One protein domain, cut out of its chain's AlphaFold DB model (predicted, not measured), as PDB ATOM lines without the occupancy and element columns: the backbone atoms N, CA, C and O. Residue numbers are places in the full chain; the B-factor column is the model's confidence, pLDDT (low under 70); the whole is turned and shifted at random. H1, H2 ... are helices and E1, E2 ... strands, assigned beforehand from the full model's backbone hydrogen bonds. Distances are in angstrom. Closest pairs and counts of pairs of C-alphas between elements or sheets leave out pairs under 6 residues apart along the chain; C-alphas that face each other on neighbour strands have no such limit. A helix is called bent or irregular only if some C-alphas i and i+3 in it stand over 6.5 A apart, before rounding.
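Overview. This is residues 837 to 906 and 1106 to 1120 of the 1120 residues of an uncharacterized protein of Methanospirillum hungatei JF-1 (strain ATCC 27890 / DSM 864 / NBRC 100397 / JF-1) (UniProt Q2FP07). One antiparallel sheet of six strands, strongly twisted and partly rolled up on itself but not closed, makes the body; from it the helix H1 reaches outward, packed at its beginning beside E5 and E3, while residues 898 to 906 stick out. The hairpin of E1 and E2 makes one side of the sheet and the hairpin of E3 and E4 the other, with E6 and E5 between them. The 85 printed residues hold, along the chain, E1 E2 E3 E4 E5 H1 E6; across the sheet the order is E2 E1 E6 E5 E3 E4, and the class is mixed, helices and strands. The whole is compact, with a radius of gyration of the C-alphas of 12.7 A, and spans 38 by 29 by 29 A.

Arrangement. Begin at E1, residues 837 to 843, which forms a hairpin with the edge strand E2, residues 848 to 854; look for N 839 and O 851, 2.9 A apart. A tight link leads to E3, residues 858 to 862, which is apart from E1. E3 forms a hairpin with the other edge strand E4, residues 868 to 872, where N 869 and O 861 are 2.7 A apart. Next, E5, residues 881 to 885, is the antiparallel neighbour of E3, with N 862 and O 881 2.8 A apart. H1, residues 893 to 903, is on the sheet at a height of 9.1 A, over none of its strands; its closest C-alphas to E5 are those of Val 893 and Tyr 884, 5.2 A. Of its O i to N i+4 pairs, 5 of 7 are within hydrogen-bond range, and it is irregular, with C-alphas 897 and 900 7.4 A apart. Past the cut, E6, residues 1110 to 1119, is the neighbour of E5, with N 1111 and O 884 2.8 A apart, and of E1, with N 842 and O 1114 2.8 A apart. E6 bends by 80 degrees at residue 1116.

Along the chain. Find C-alpha 837 at (-11.746, 29.887, -21.270), where E1 begins; it is 18.9 A long, and E2 is 20.0 A. H1 runs 15.6 A from C-alpha 893 at (-4.579, 18.056, -11.306). E6, the longest strand at 23.4 A, ends at C-alpha 1119, (-16.981, 28.968, -25.619). E3 measures 13.3 A, E4 13.2 A and E5 14.0 A.

Size, cuts and confidence. The C-alphas farthest apart are those of Gly 846 and Arg 905, 40.5 A. Residues 907 to 1105 are not printed, and C-alphas 906 and 1106 stand 23.7 A apart across this cut. Of the links that are printed whole, none is long. The mean pLDDT of the printed part is 75.2; look for values under 70 at residues 856, 864 to 869, 886 to 890, 899 to 906, and 1119 to 1120.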
ATOM      1  N   ILE A 837     -11.053  30.745 -20.308       75.31
ATOM      2  CA  ILE A 837     -11.746  29.887 -21.270       75.31
ATOM      3  C   ILE A 837     -12.822  29.106 -20.529       75.31
ATOM      4  O   ILE A 837     -12.580  28.557 -19.448       75.31
ATOM      5  N   SER A 838     -14.025  29.065 -21.108       80.31
ATOM      6  CA  SER A 838     -15.144  28.332 -20.531       80.31
ATOM      7  C   SER A 838     -15.467  27.061 -21.314       80.31
ATOM      8  O   SER A 838     -15.714  27.099 -22.520       80.31
ATOM      9  N   ILE A 839     -15.489  25.935 -20.605       84.62
ATOM     10  CA  ILE A 839     -15.647  24.589 -21.163       84.62
ATOM     11  C   ILE A 839     -16.900  23.962 -20.558       84.62
ATOM     12  O   ILE A 839     -17.041  23.931 -19.335       84.62
ATOM     13  N   ASN A 840     -17.806  23.447 -21.389       83.19
ATOM     14  CA  ASN A 840     -18.921  22.634 -20.898       83.19
ATOM     15  C   ASN A 840     -18.522  21.157 -20.903       83.19
ATOM     16  O   ASN A 840     -18.102  20.626 -21.934       83.19
ATOM     17  N   VAL A 841     -18.674  20.501 -19.752       86.06
ATOM     18  CA  VAL A 841     -18.215  19.134 -19.500       86.06
ATOM     19  C   VAL A 841     -19.382  18.263 -19.036       86.06
ATOM     20  O   VAL A 841     -20.093  18.629 -18.103       86.06
ATOM     21  N   GLU A 842     -19.576  17.111 -19.678       84.50
ATOM     22  CA  GLU A 842     -20.563  16.090 -19.300       84.50
ATOM     23  C   GLU A 842     -19.927  15.012 -18.411       84.50
ATOM     24  O   GLU A 842     -18.906  14.420 -18.774       84.50
ATOM     25  N   PHE A 843     -20.536  14.721 -17.260       81.88
ATOM     26  CA  PHE A 843     -20.094  13.650 -16.357       81.88
ATOM     27  C   PHE A 843     -20.844  12.336 -16.592       81.88
ATOM     28  O   PHE A 843     -21.917  12.291 -17.188       81.88
ATOM     29  N   SER A 844     -20.330  11.245 -16.016       72.06
ATOM     30  CA  SER A 844     -20.915   9.898 -16.114       72.06
ATOM     31  C   SER A 844     -22.346   9.765 -15.567       72.06
ATOM     32  O   SER A 844     -23.017   8.777 -15.848       72.06
ATOM     33  N   ASN A 845     -22.815  10.728 -14.769       73.69
ATOM     34  CA  ASN A 845     -24.189  10.800 -14.263       73.69
ATOM     35  C   ASN A 845     -25.135  11.618 -15.172       73.69
ATOM     36  O   ASN A 845     -26.290  11.814 -14.802       73.69
ATOM     37  N   GLY A 846     -24.658  12.098 -16.328       70.94
ATOM     38  CA  GLY A 846     -25.413  12.909 -17.291       70.94
ATOM     39  C   GLY A 846     -25.540  14.392 -16.924       70.94
ATOM     40  O   GLY A 846     -26.257  15.129 -17.598       70.94
ATOM     41  N   VAL A 847     -24.887  14.850 -15.849       79.38
ATOM     42  CA  VAL A 847     -24.860  16.273 -15.480       79.38
ATOM     43  C   VAL A 847     -23.867  17.004 -16.379       79.38
ATOM     44  O   VAL A 847     -22.730  16.562 -16.538       79.38
ATOM     45  N   ILE A 848     -24.295  18.139 -16.935       81.44
ATOM     46  CA  ILE A 848     -23.443  19.050 -17.701       81.44
ATOM     47  C   ILE A 848     -23.083  20.229 -16.806       81.44
ATOM     48  O   ILE A 848     -23.964  20.905 -16.274       81.44
ATOM     49  N   GLU A 849     -21.791  20.495 -16.663       82.25
ATOM     50  CA  GLU A 849     -21.283  21.605 -15.869       82.25
ATOM     51  C   GLU A 849     -20.345  22.485 -16.688       82.25
ATOM     52  O   GLU A 849     -19.556  22.007 -17.502       82.25
ATOM     53  N   LYS A 850     -20.430  23.795 -16.450       82.56
ATOM     54  CA  LYS A 850     -19.538  24.780 -17.050       82.56
ATOM     55  C   LYS A 850     -18.345  25.027 -16.128       82.56
ATOM     56  O   LYS A 850     -18.515  25.346 -14.947       82.56
ATOM     57  N   ILE A 851     -17.140  24.866 -16.663       82.69
ATOM     58  CA  ILE A 851     -15.865  24.988 -15.948       82.69
ATOM     59  C   ILE A 851     -15.047  26.110 -16.584       82.69
ATOM     60  O   ILE A 851     -15.155  26.354 -17.785       82.69
ATOM     61  N   TYR A 852     -14.258  26.805 -15.768       80.94
ATOM     62  CA  TYR A 852     -13.435  27.928 -16.192       80.94
ATOM     63  C   TYR A 852     -11.983  27.656 -15.844       80.94
ATOM     64  O   TYR A 852     -11.682  27.364 -14.691       80.94
ATOM     65  N   PHE A 853     -11.098  27.839 -16.811       79.25
ATOM     66  CA  PHE A 853      -9.659  27.805 -16.591       79.25
ATOM     67  C   PHE A 853      -9.018  29.059 -17.174       79.25
ATOM     68  O   PHE A 853      -9.610  29.726 -18.024       79.25
ATOM     69  N   LYS A 854      -7.820  29.406 -16.702       76.50
ATOM     70  CA  LYS A 854      -7.040  30.488 -17.311       76.50
ATOM     71  C   LYS A 854      -6.554  30.037 -18.690       76.50
ATOM     72  O   LYS A 854      -6.235  28.858 -18.862       76.50
ATOM     73  N   GLU A 855      -6.484  30.964 -19.638       70.44
ATOM     74  CA  GLU A 855      -5.806  30.732 -20.916       70.44
ATOM     75  C   GLU A 855      -4.392  30.160 -20.659       70.44
ATOM     76  O   GLU A 855      -3.712  30.573 -19.717       70.44
ATOM     77  N   ARG A 856      -3.979  29.179 -21.468       69.81
ATOM     78  CA  ARG A 856      -2.701  28.443 -21.465       69.81
ATOM     79  C   ARG A 856      -2.475  27.486 -20.303       69.81
ATOM     80  O   ARG A 856      -1.397  26.908 -20.190       69.81
ATOM     81  N   THR A 857      -3.479  27.279 -19.453       79.56
ATOM     82  CA  THR A 857      -3.378  26.255 -18.408       79.56
ATOM     83  C   THR A 857      -3.266  24.878 -19.059       79.56
ATOM     84  O   THR A 857      -3.999  24.564 -19.999       79.56
ATOM     85  N   LEU A 858      -2.370  24.039 -18.542       78.56
ATOM     86  CA  LEU A 858      -2.189  22.675 -19.027       78.56
ATOM     87  C   LEU A 858      -3.130  21.702 -18.308       78.56
ATOM     88  O   LEU A 858      -3.174  21.657 -17.077       78.56
ATOM     89  N   ILE A 859      -3.865  20.894 -19.074       83.00
ATOM     90  CA  ILE A 859      -4.840  19.924 -18.566       83.00
ATOM     91  C   ILE A 859      -4.567  18.512 -19.086       83.00
ATOM     92  O   ILE A 859      -4.100  18.305 -20.206       83.00
ATOM     93  N   ARG A 860      -4.874  17.514 -18.251       82.50
ATOM     94  CA  ARG A 860      -4.743  16.098 -18.597       82.50
ATOM     95  C   ARG A 860      -5.951  15.636 -19.409       82.50
ATOM     96  O   ARG A 860      -7.073  15.622 -18.898       82.50
ATOM     97  N   LYS A 861      -5.704  15.195 -20.636       84.50
ATOM     98  CA  LYS A 861      -6.650  14.537 -21.543       84.50
ATOM     99  C   LYS A 861      -6.371  13.034 -21.594       84.50
ATOM    100  O   LYS A 861      -5.237  12.609 -21.429       84.50
ATOM    101  N   LYS A 862      -7.385  12.204 -21.823       79.88
ATOM    102  CA  LYS A 862      -7.217  10.764 -22.047       79.88
ATOM    103  C   LYS A 862      -6.863  10.482 -23.514       79.88
ATOM    104  O   LYS A 862      -7.648  10.809 -24.404       79.88
ATOM    105  N   GLY A 863      -5.703   9.877 -23.750       72.62
ATOM    106  CA  GLY A 863      -5.227   9.436 -25.060       72.62
ATOM    107  C   GLY A 863      -5.786   8.070 -25.489       72.62
ATOM    108  O   GLY A 863      -6.547   7.421 -24.768       72.62
ATOM    109  N   LEU A 864      -5.386   7.609 -26.681       63.78
ATOM    110  CA  LEU A 864      -5.907   6.391 -27.335       63.78
ATOM    111  C   LEU A 864      -5.571   5.072 -26.601       63.78
ATOM    112  O   LEU A 864      -6.284   4.089 -26.787       63.78
ATOM    113  N   ASN A 865      -4.531   5.052 -25.758       58.44
ATOM    114  CA  ASN A 865      -4.025   3.858 -25.059       58.44
ATOM    115  C   ASN A 865      -4.268   3.873 -23.533       58.44
ATOM    116  O   ASN A 865      -3.519   3.245 -22.787       58.44
ATOM    117  N   ASP A 866      -5.260   4.624 -23.039       58.62
ATOM    118  CA  ASP A 866      -5.427   4.919 -21.598       58.62
ATOM    119  C   ASP A 866      -4.199   5.609 -20.955       58.62
ATOM    120  O   ASP A 866      -4.054   5.650 -19.727       58.62
ATOM    121  N   GLU A 867      -3.310   6.154 -21.785       63.56
ATOM    122  CA  GLU A 867      -2.278   7.101 -21.381       63.56
ATOM    123  C   GLU A 867      -2.918   8.482 -21.255       63.56
ATOM    124  O   GLU A 867      -3.885   8.809 -21.944       63.56
ATOM    125  N   LEU A 868      -2.445   9.265 -20.293       69.81
ATOM    126  CA  LEU A 868      -2.894  10.641 -20.135       69.81
ATOM    127  C   LEU A 868      -1.993  11.499 -21.020       69.81
ATOM    128  O   LEU A 868      -0.805  11.232 -21.065       69.81
ATOM    129  N   ASP A 869      -2.510  12.524 -21.672       69.62
ATOM    130  CA  ASP A 869      -1.745  13.512 -22.432       69.62
ATOM    131  C   ASP A 869      -1.892  14.861 -21.731       69.62
ATOM    132  O   ASP A 869      -2.977  15.185 -21.245       69.62
ATOM    133  N   LEU A 870      -0.820  15.649 -21.640       74.06
ATOM    134  CA  LEU A 870      -0.901  17.020 -21.134       74.06
ATOM    135  C   LEU A 870      -1.055  17.970 -22.319       74.06
ATOM    136  O   LEU A 870      -0.190  18.005 -23.192       74.06
ATOM    137  N   VAL A 871      -2.150  18.721 -22.364       73.00
ATOM    138  CA  VAL A 871      -2.444  19.638 -23.470       73.00
ATOM    139  C   VAL A 871      -2.850  21.011 -22.945       73.00
ATOM    140  O   VAL A 871      -3.477  21.087 -21.884       73.00
ATOM    141  N   PRO A 872      -2.522  22.098 -23.663       76.88
ATOM    142  CA  PRO A 872      -3.150  23.390 -23.429       76.88
ATOM    143  C   PRO A 872      -4.663  23.269 -23.590       76.88
ATOM    144  O   PRO A 872      -5.163  22.505 -24.419       76.88
ATOM    145  N   ILE A 873      -5.404  24.022 -22.788       80.12
ATOM    146  CA  ILE A 873      -6.867  23.982 -22.801       80.12
ATOM    147  C   ILE A 873      -7.452  24.431 -24.143       80.12
ATOM    148  O   ILE A 873      -8.499  23.933 -24.550       80.12
ATOM    149  N   GLU A 874      -6.756  25.313 -24.855       75.12
ATOM    150  CA  GLU A 874      -7.121  25.807 -26.185       75.12
ATOM    151  C   GLU A 874      -7.155  24.698 -27.242       75.12
ATOM    152  O   GLU A 874      -7.864  24.816 -28.242       75.12
ATOM    153  N   ASP A 875      -6.385  23.630 -27.024       74.56
ATOM    154  CA  ASP A 875      -6.217  22.526 -27.967       74.56
ATOM    155  C   ASP A 875      -7.199  21.367 -27.705       74.56
ATOM    156  O   ASP A 875      -7.163  20.349 -28.404       74.56
ATOM    157  N   LEU A 876      -8.084  21.493 -26.708       80.62
ATOM    158  CA  LEU A 876      -9.158  20.526 -26.484       80.62
ATOM    159  C   LEU A 876     -10.164  20.553 -27.642       80.62
ATOM    160  O   LEU A 876     -10.377  21.566 -28.294       80.62
ATOM    161  N   ILE A 877     -10.831  19.435 -27.909       82.81
ATOM    162  CA  ILE A 877     -11.910  19.355 -28.901       82.81
ATOM    163  C   ILE A 877     -13.148  18.666 -28.313       82.81
ATOM    164  O   ILE A 877     -13.029  17.861 -27.386       82.81
ATOM    165  N   PRO A 878     -14.361  18.954 -28.830       83.06
ATOM    166  CA  PRO A 878     -15.566  18.220 -28.456       83.06
ATOM    167  C   PRO A 878     -15.370  16.702 -28.565       83.06
ATOM    168  O   PRO A 878     -14.941  16.200 -29.602       83.06
ATOM    169  N   GLY A 879     -15.703  15.978 -27.499       77.94
ATOM    170  CA  GLY A 879     -15.476  14.540 -27.350       77.94
ATOM    171  C   GLY A 879     -14.242  14.175 -26.517       77.94
ATOM    172  O   GLY A 879     -14.101  13.012 -26.140       77.94
ATOM    173  N   ASP A 880     -13.380  15.136 -26.180       85.62
ATOM    174  CA  ASP A 880     -12.200  14.874 -25.360       85.62
ATOM    175  C   ASP A 880     -12.556  14.553 -23.911       85.62
ATOM    176  O   ASP A 880     -13.362  15.231 -23.276       85.62
ATOM    177  N   GLN A 881     -11.913  13.522 -23.369       84.94
ATOM    178  CA  GLN A 881     -12.073  13.115 -21.978       84.94
ATOM    179  C   GLN A 881     -10.972  13.745 -21.130       84.94
ATOM    180  O   GLN A 881      -9.795  13.499 -21.387       84.94
ATOM    181  N   ILE A 882     -11.339  14.537 -20.124       86.81
ATOM    182  CA  ILE A 882     -10.398  15.336 -19.327       86.81
ATOM    183  C   ILE A 882     -10.475  15.020 -17.832       86.81
ATOM    184  O   ILE A 882     -11.511  14.584 -17.318       86.81
ATOM    185  N   PHE A 883      -9.369  15.283 -17.132       84.31
ATOM    186  CA  PHE A 883      -9.238  15.137 -15.682       84.31
ATOM    187  C   PHE A 883      -8.933  16.480 -15.017       84.31
ATOM    188  O   PHE A 883      -8.049  17.214 -15.460       84.31
ATOM    189  N   TYR A 884      -9.628  16.779 -13.920       82.88
ATOM    190  CA  TYR A 884      -9.411  17.990 -13.119       82.88
ATOM    191  C   TYR A 884      -9.835  17.778 -11.652       82.88
ATOM    192  O   TYR A 884     -10.388  16.728 -11.306       82.88
ATOM    193  N   ILE A 885      -9.557  18.748 -10.776       80.75
ATOM    194  CA  ILE A 885      -9.868  18.681  -9.341       80.75
ATOM    195  C   ILE A 885     -11.191  19.396  -9.033       80.75
ATOM    196  O   ILE A 885     -11.383  20.566  -9.351       80.75
ATOM    197  N   GLY A 886     -12.117  18.685  -8.384       69.06
ATOM    198  CA  GLY A 886     -13.444  19.172  -8.004       69.06
ATOM    199  C   GLY A 886     -13.463  20.032  -6.734       69.06
ATOM    200  O   GLY A 886     -14.236  19.733  -5.826       69.06
ATOM    201  N   THR A 887     -12.602  21.048  -6.649       67.44
ATOM    202  CA  THR A 887     -12.604  22.091  -5.601       67.44
ATOM    203  C   THR A 887     -13.400  23.324  -6.053       67.44
ATOM    204  O   THR A 887     -13.774  23.423  -7.221       67.44
ATOM    205  N   GLU A 888     -13.672  24.278  -5.149       59.09
ATOM    206  CA  GLU A 888     -14.401  25.520  -5.488       59.09
ATOM    207  C   GLU A 888     -13.703  26.340  -6.587       59.09
ATOM    208  O   GLU A 888     -14.372  26.929  -7.436       59.09
ATOM    209  N   GLU A 889     -12.367  26.325  -6.615       59.19
ATOM    210  CA  GLU A 889     -11.555  27.047  -7.601       59.19
ATOM    211  C   GLU A 889     -11.369  26.288  -8.927       59.19
ATOM    212  O   GLU A 889     -10.982  26.904  -9.917       59.19
ATOM    213  N   LYS A 890     -11.705  24.986  -8.964       64.69
ATOM    214  CA  LYS A 890     -11.588  24.085 -10.125       64.69
ATOM    215  C   LYS A 890     -10.237  24.207 -10.845       64.69
ATOM    216  O   LYS A 890     -10.140  24.770 -11.932       64.69
ATOM    217  N   GLU A 891      -9.196  23.636 -10.247       73.25
ATOM    218  CA  GLU A 891      -7.832  23.638 -10.793       73.25
ATOM    219  C   GLU A 891      -7.495  22.351 -11.571       73.25
ATOM    220  O   GLU A 891      -8.158  21.312 -11.442       73.25
ATOM    221  N   THR A 892      -6.441  22.402 -12.393       80.06
ATOM    222  CA  THR A 892      -5.894  21.205 -13.047       80.06
ATOM    223  C   THR A 892      -5.145  20.344 -12.033       80.06
ATOM    224  O   THR A 892      -4.620  20.834 -11.033       80.06
ATOM    225  N   VAL A 893      -5.124  19.029 -12.268       76.88
ATOM    226  CA  VAL A 893      -4.579  18.056 -11.306       76.88
ATOM    227  C   VAL A 893      -3.107  18.331 -10.996       76.88
ATOM    228  O   VAL A 893      -2.692  18.247  -9.843       76.88
ATOM    229  N   ASP A 894      -2.337  18.688 -12.023       75.69
ATOM    230  CA  ASP A 894      -0.917  18.992 -11.902       75.69
ATOM    231  C   ASP A 894      -0.674  20.277 -11.100       75.69
ATOM    232  O   ASP A 894       0.137  20.254 -10.179       75.69
ATOM    233  N   ASN A 895      -1.425  21.356 -11.351       76.31
ATOM    234  CA  ASN A 895      -1.266  22.612 -10.609       76.31
ATOM    235  C   ASN A 895      -1.709  22.479  -9.146       76.31
ATOM    236  O   ASN A 895      -1.009  22.954  -8.257       76.31
ATOM    237  N   TYR A 896      -2.777  21.727  -8.870       77.75
ATOM    238  CA  TYR A 896      -3.198  21.429  -7.498       77.75
ATOM    239  C   TYR A 896      -2.121  20.673  -6.701       77.75
ATOM    240  O   TYR A 896      -1.887  20.951  -5.527       77.75
ATOM    241  N   LEU A 897      -1.444  19.708  -7.333       71.38
ATOM    242  CA  LEU A 897      -0.396  18.912  -6.686       71.38
ATOM    243  C   LEU A 897       0.954  19.631  -6.602       71.38
ATOM    244  O   LEU A 897       1.757  19.309  -5.726       71.38
ATOM    245  N   LEU A 898       1.213  20.576  -7.505       71.19
ATOM    246  CA  LEU A 898       2.466  21.326  -7.581       71.19
ATOM    247  C   LEU A 898       2.379  22.716  -6.945       71.19
ATOM    248  O   LEU A 898       3.398  23.399  -6.892       71.19
ATOM    249  N   ASN A 899       1.214  23.123  -6.435       69.81
ATOM    250  CA  ASN A 899       1.001  24.457  -5.872       69.81
ATOM    251  C   ASN A 899       2.014  24.766  -4.756       69.81
ATOM    252  O   ASN A 899       2.654  25.815  -4.772       69.81
ATOM    253  N   ASP A 900       2.266  23.813  -3.857       63.16
ATOM    254  CA  ASP A 900       3.277  23.957  -2.797       63.16
ATOM    255  C   ASP A 900       4.711  24.013  -3.366       63.16
ATOM    256  O   ASP A 900       5.545  24.778  -2.897       63.16
ATOM    257  N   PHE A 901       5.008  23.231  -4.414       63.56
ATOM    258  CA  PHE A 901       6.339  23.188  -5.038       63.56
ATOM    259  C   PHE A 901       6.683  24.489  -5.777       63.56
ATOM    260  O   PHE A 901       7.838  24.919  -5.785       63.56
ATOM    261  N   PHE A 902       5.686  25.101  -6.412       66.44
ATOM    262  CA  PHE A 902       5.847  26.296  -7.230       66.44
ATOM    263  C   PHE A 902       5.664  27.605  -6.464       66.44
ATOM    264  O   PHE A 902       6.356  28.576  -6.773       66.44
ATOM    265  N   SER A 903       4.802  27.630  -5.444       60.84
ATOM    266  CA  SER A 903       4.562  28.821  -4.615       60.84
ATOM    267  C   SER A 903       5.794  29.274  -3.830       60.84
ATOM    268  O   SER A 903       5.977  30.469  -3.628       60.84
ATOM    269  N   GLU A 904       6.690  28.361  -3.445       58.03
ATOM    270  CA  GLU A 904       7.963  28.711  -2.795       58.03
ATOM    271  C   GLU A 904       8.990  29.351  -3.751       58.03
ATOM    272  O   GLU A 904      10.032  29.832  -3.302       58.03
ATOM    273  N   ARG A 905       8.739  29.316  -5.066       57.59
ATOM    274  CA  ARG A 905       9.731  29.608  -6.116       57.59
ATOM    275  C   ARG A 905       9.277  30.643  -7.142       57.59
ATOM    276  O   ARG A 905       9.982  30.820  -8.130       57.59
ATOM    277  N   ASP A 906       8.110  31.261  -6.950       65.94
ATOM    278  CA  ASP A 906       7.491  32.195  -7.905       65.94
ATOM    279  C   ASP A 906       7.538  31.677  -9.365       65.94
ATOM    280  O   ASP A 906       7.921  32.379 -10.304       65.94
ATOM    281  N   ILE A1106      -5.808  13.094  -3.953       76.69
ATOM    282  CA  ILE A1106      -6.586  13.269  -5.191       76.69
ATOM    283  C   ILE A1106      -7.722  12.252  -5.363       76.69
ATOM    284  O   ILE A1106      -8.640  12.531  -6.128       76.69
ATOM    285  N   SER A1107      -7.743  11.121  -4.643       76.50
ATOM    286  CA  SER A1107      -8.713  10.026  -4.862       76.50
ATOM    287  C   SER A1107     -10.176  10.447  -4.768       76.50
ATOM    288  O   SER A1107     -11.009   9.940  -5.512       76.50
ATOM    289  N   ASN A1108     -10.490  11.390  -3.876       74.25
ATOM    290  CA  ASN A1108     -11.862  11.852  -3.636       74.25
ATOM    291  C   ASN A1108     -12.187  13.159  -4.380       74.25
ATOM    292  O   ASN A1108     -13.358  13.537  -4.513       74.25
ATOM    293  N   LEU A1109     -11.154  13.844  -4.872       80.06
ATOM    294  CA  LEU A1109     -11.245  15.159  -5.502       80.06
ATOM    295  C   LEU A1109     -11.166  15.092  -7.028       80.06
ATOM    296  O   LEU A1109     -11.694  15.978  -7.691       80.06
ATOM    297  N   LEU A1110     -10.555  14.047  -7.589       82.81
ATOM    298  CA  LEU A1110     -10.437  13.872  -9.030       82.81
ATOM    299  C   LEU A1110     -11.829  13.744  -9.666       82.81
ATOM    300  O   LEU A1110     -12.702  13.006  -9.190       82.81
ATOM    301  N   ARG A1111     -12.049  14.493 -10.742       81.38
ATOM    302  CA  ARG A1111     -13.258  14.452 -11.564       81.38
ATOM    303  C   ARG A1111     -12.882  14.112 -12.997       81.38
ATOM    304  O   ARG A1111     -11.832  14.516 -13.490       81.38
ATOM    305  N   PHE A1112     -13.765  13.355 -13.637       83.88
ATOM    306  CA  PHE A1112     -13.636  12.897 -15.013       83.88
ATOM    307  C   PHE A1112     -14.868  13.332 -15.794       83.88
ATOM    308  O   PHE A1112     -15.984  13.037 -15.365       83.88
ATOM    309  N   GLY A1113     -14.676  13.983 -16.936       83.50
ATOM    310  CA  GLY A1113     -15.788  14.369 -17.794       83.50
ATOM    311  C   GLY A1113     -15.391  14.552 -19.253       83.50
ATOM    312  O   GLY A1113     -14.206  14.596 -19.586       83.50
ATOM    313  N   THR A1114     -16.400  14.629 -20.117       87.50
ATOM    314  CA  THR A1114     -16.244  14.741 -21.573       87.50
ATOM    315  C   THR A1114     -16.556  16.161 -22.029       87.50
ATOM    316  O   THR A1114     -17.608  16.699 -21.689       87.50
ATOM    317  N   VAL A1115     -15.663  16.774 -22.801       87.56
ATOM    318  CA  VAL A1115     -15.848  18.116 -23.365       87.56
ATOM    319  C   VAL A1115     -16.962  18.087 -24.413       87.56
ATOM    320  O   VAL A1115     -16.898  17.313 -25.364       87.56
ATOM    321  N   ILE A1116     -17.976  18.941 -24.269       84.94
ATOM    322  CA  ILE A1116     -19.112  19.033 -25.205       84.94
ATOM    323  C   ILE A1116     -18.898  20.173 -26.201       84.94
ATOM    324  O   ILE A1116     -19.060  20.003 -27.406       84.94
ATOM    325  N   ASN A1117     -18.546  21.353 -25.693       79.62
ATOM    326  CA  ASN A1117     -18.156  22.508 -26.489       79.62
ATOM    327  C   ASN A1117     -17.287  23.465 -25.663       79.62
ATOM    328  O   ASN A1117     -17.307  23.456 -24.428       79.62
ATOM    329  N   MET A1118     -16.535  24.299 -26.375       72.00
ATOM    330  CA  MET A1118     -15.737  25.378 -25.805       72.00
ATOM    331  C   MET A1118     -16.328  26.703 -26.266       72.00
ATOM    332  O   MET A1118     -16.567  26.893 -27.459       72.00
ATOM    333  N   ASN A1119     -16.598  27.597 -25.318       58.78
ATOM    334  CA  ASN A1119     -16.981  28.968 -25.619       58.78
ATOM    335  C   ASN A1119     -15.752  29.837 -25.343       58.78
ATOM    336  O   ASN A1119     -15.458  30.096 -24.167       58.78
ATOM    337  N   ASN A1120     -15.060  30.222 -26.421       47.34
ATOM    338  CA  ASN A1120     -14.039  31.271 -26.405       47.34
ATOM    339  C   ASN A1120     -14.668  32.634 -26.126       47.34
ATOM    340  O   ASN A1120     -15.776  32.890 -26.659       47.34
TER     341      ASN A1120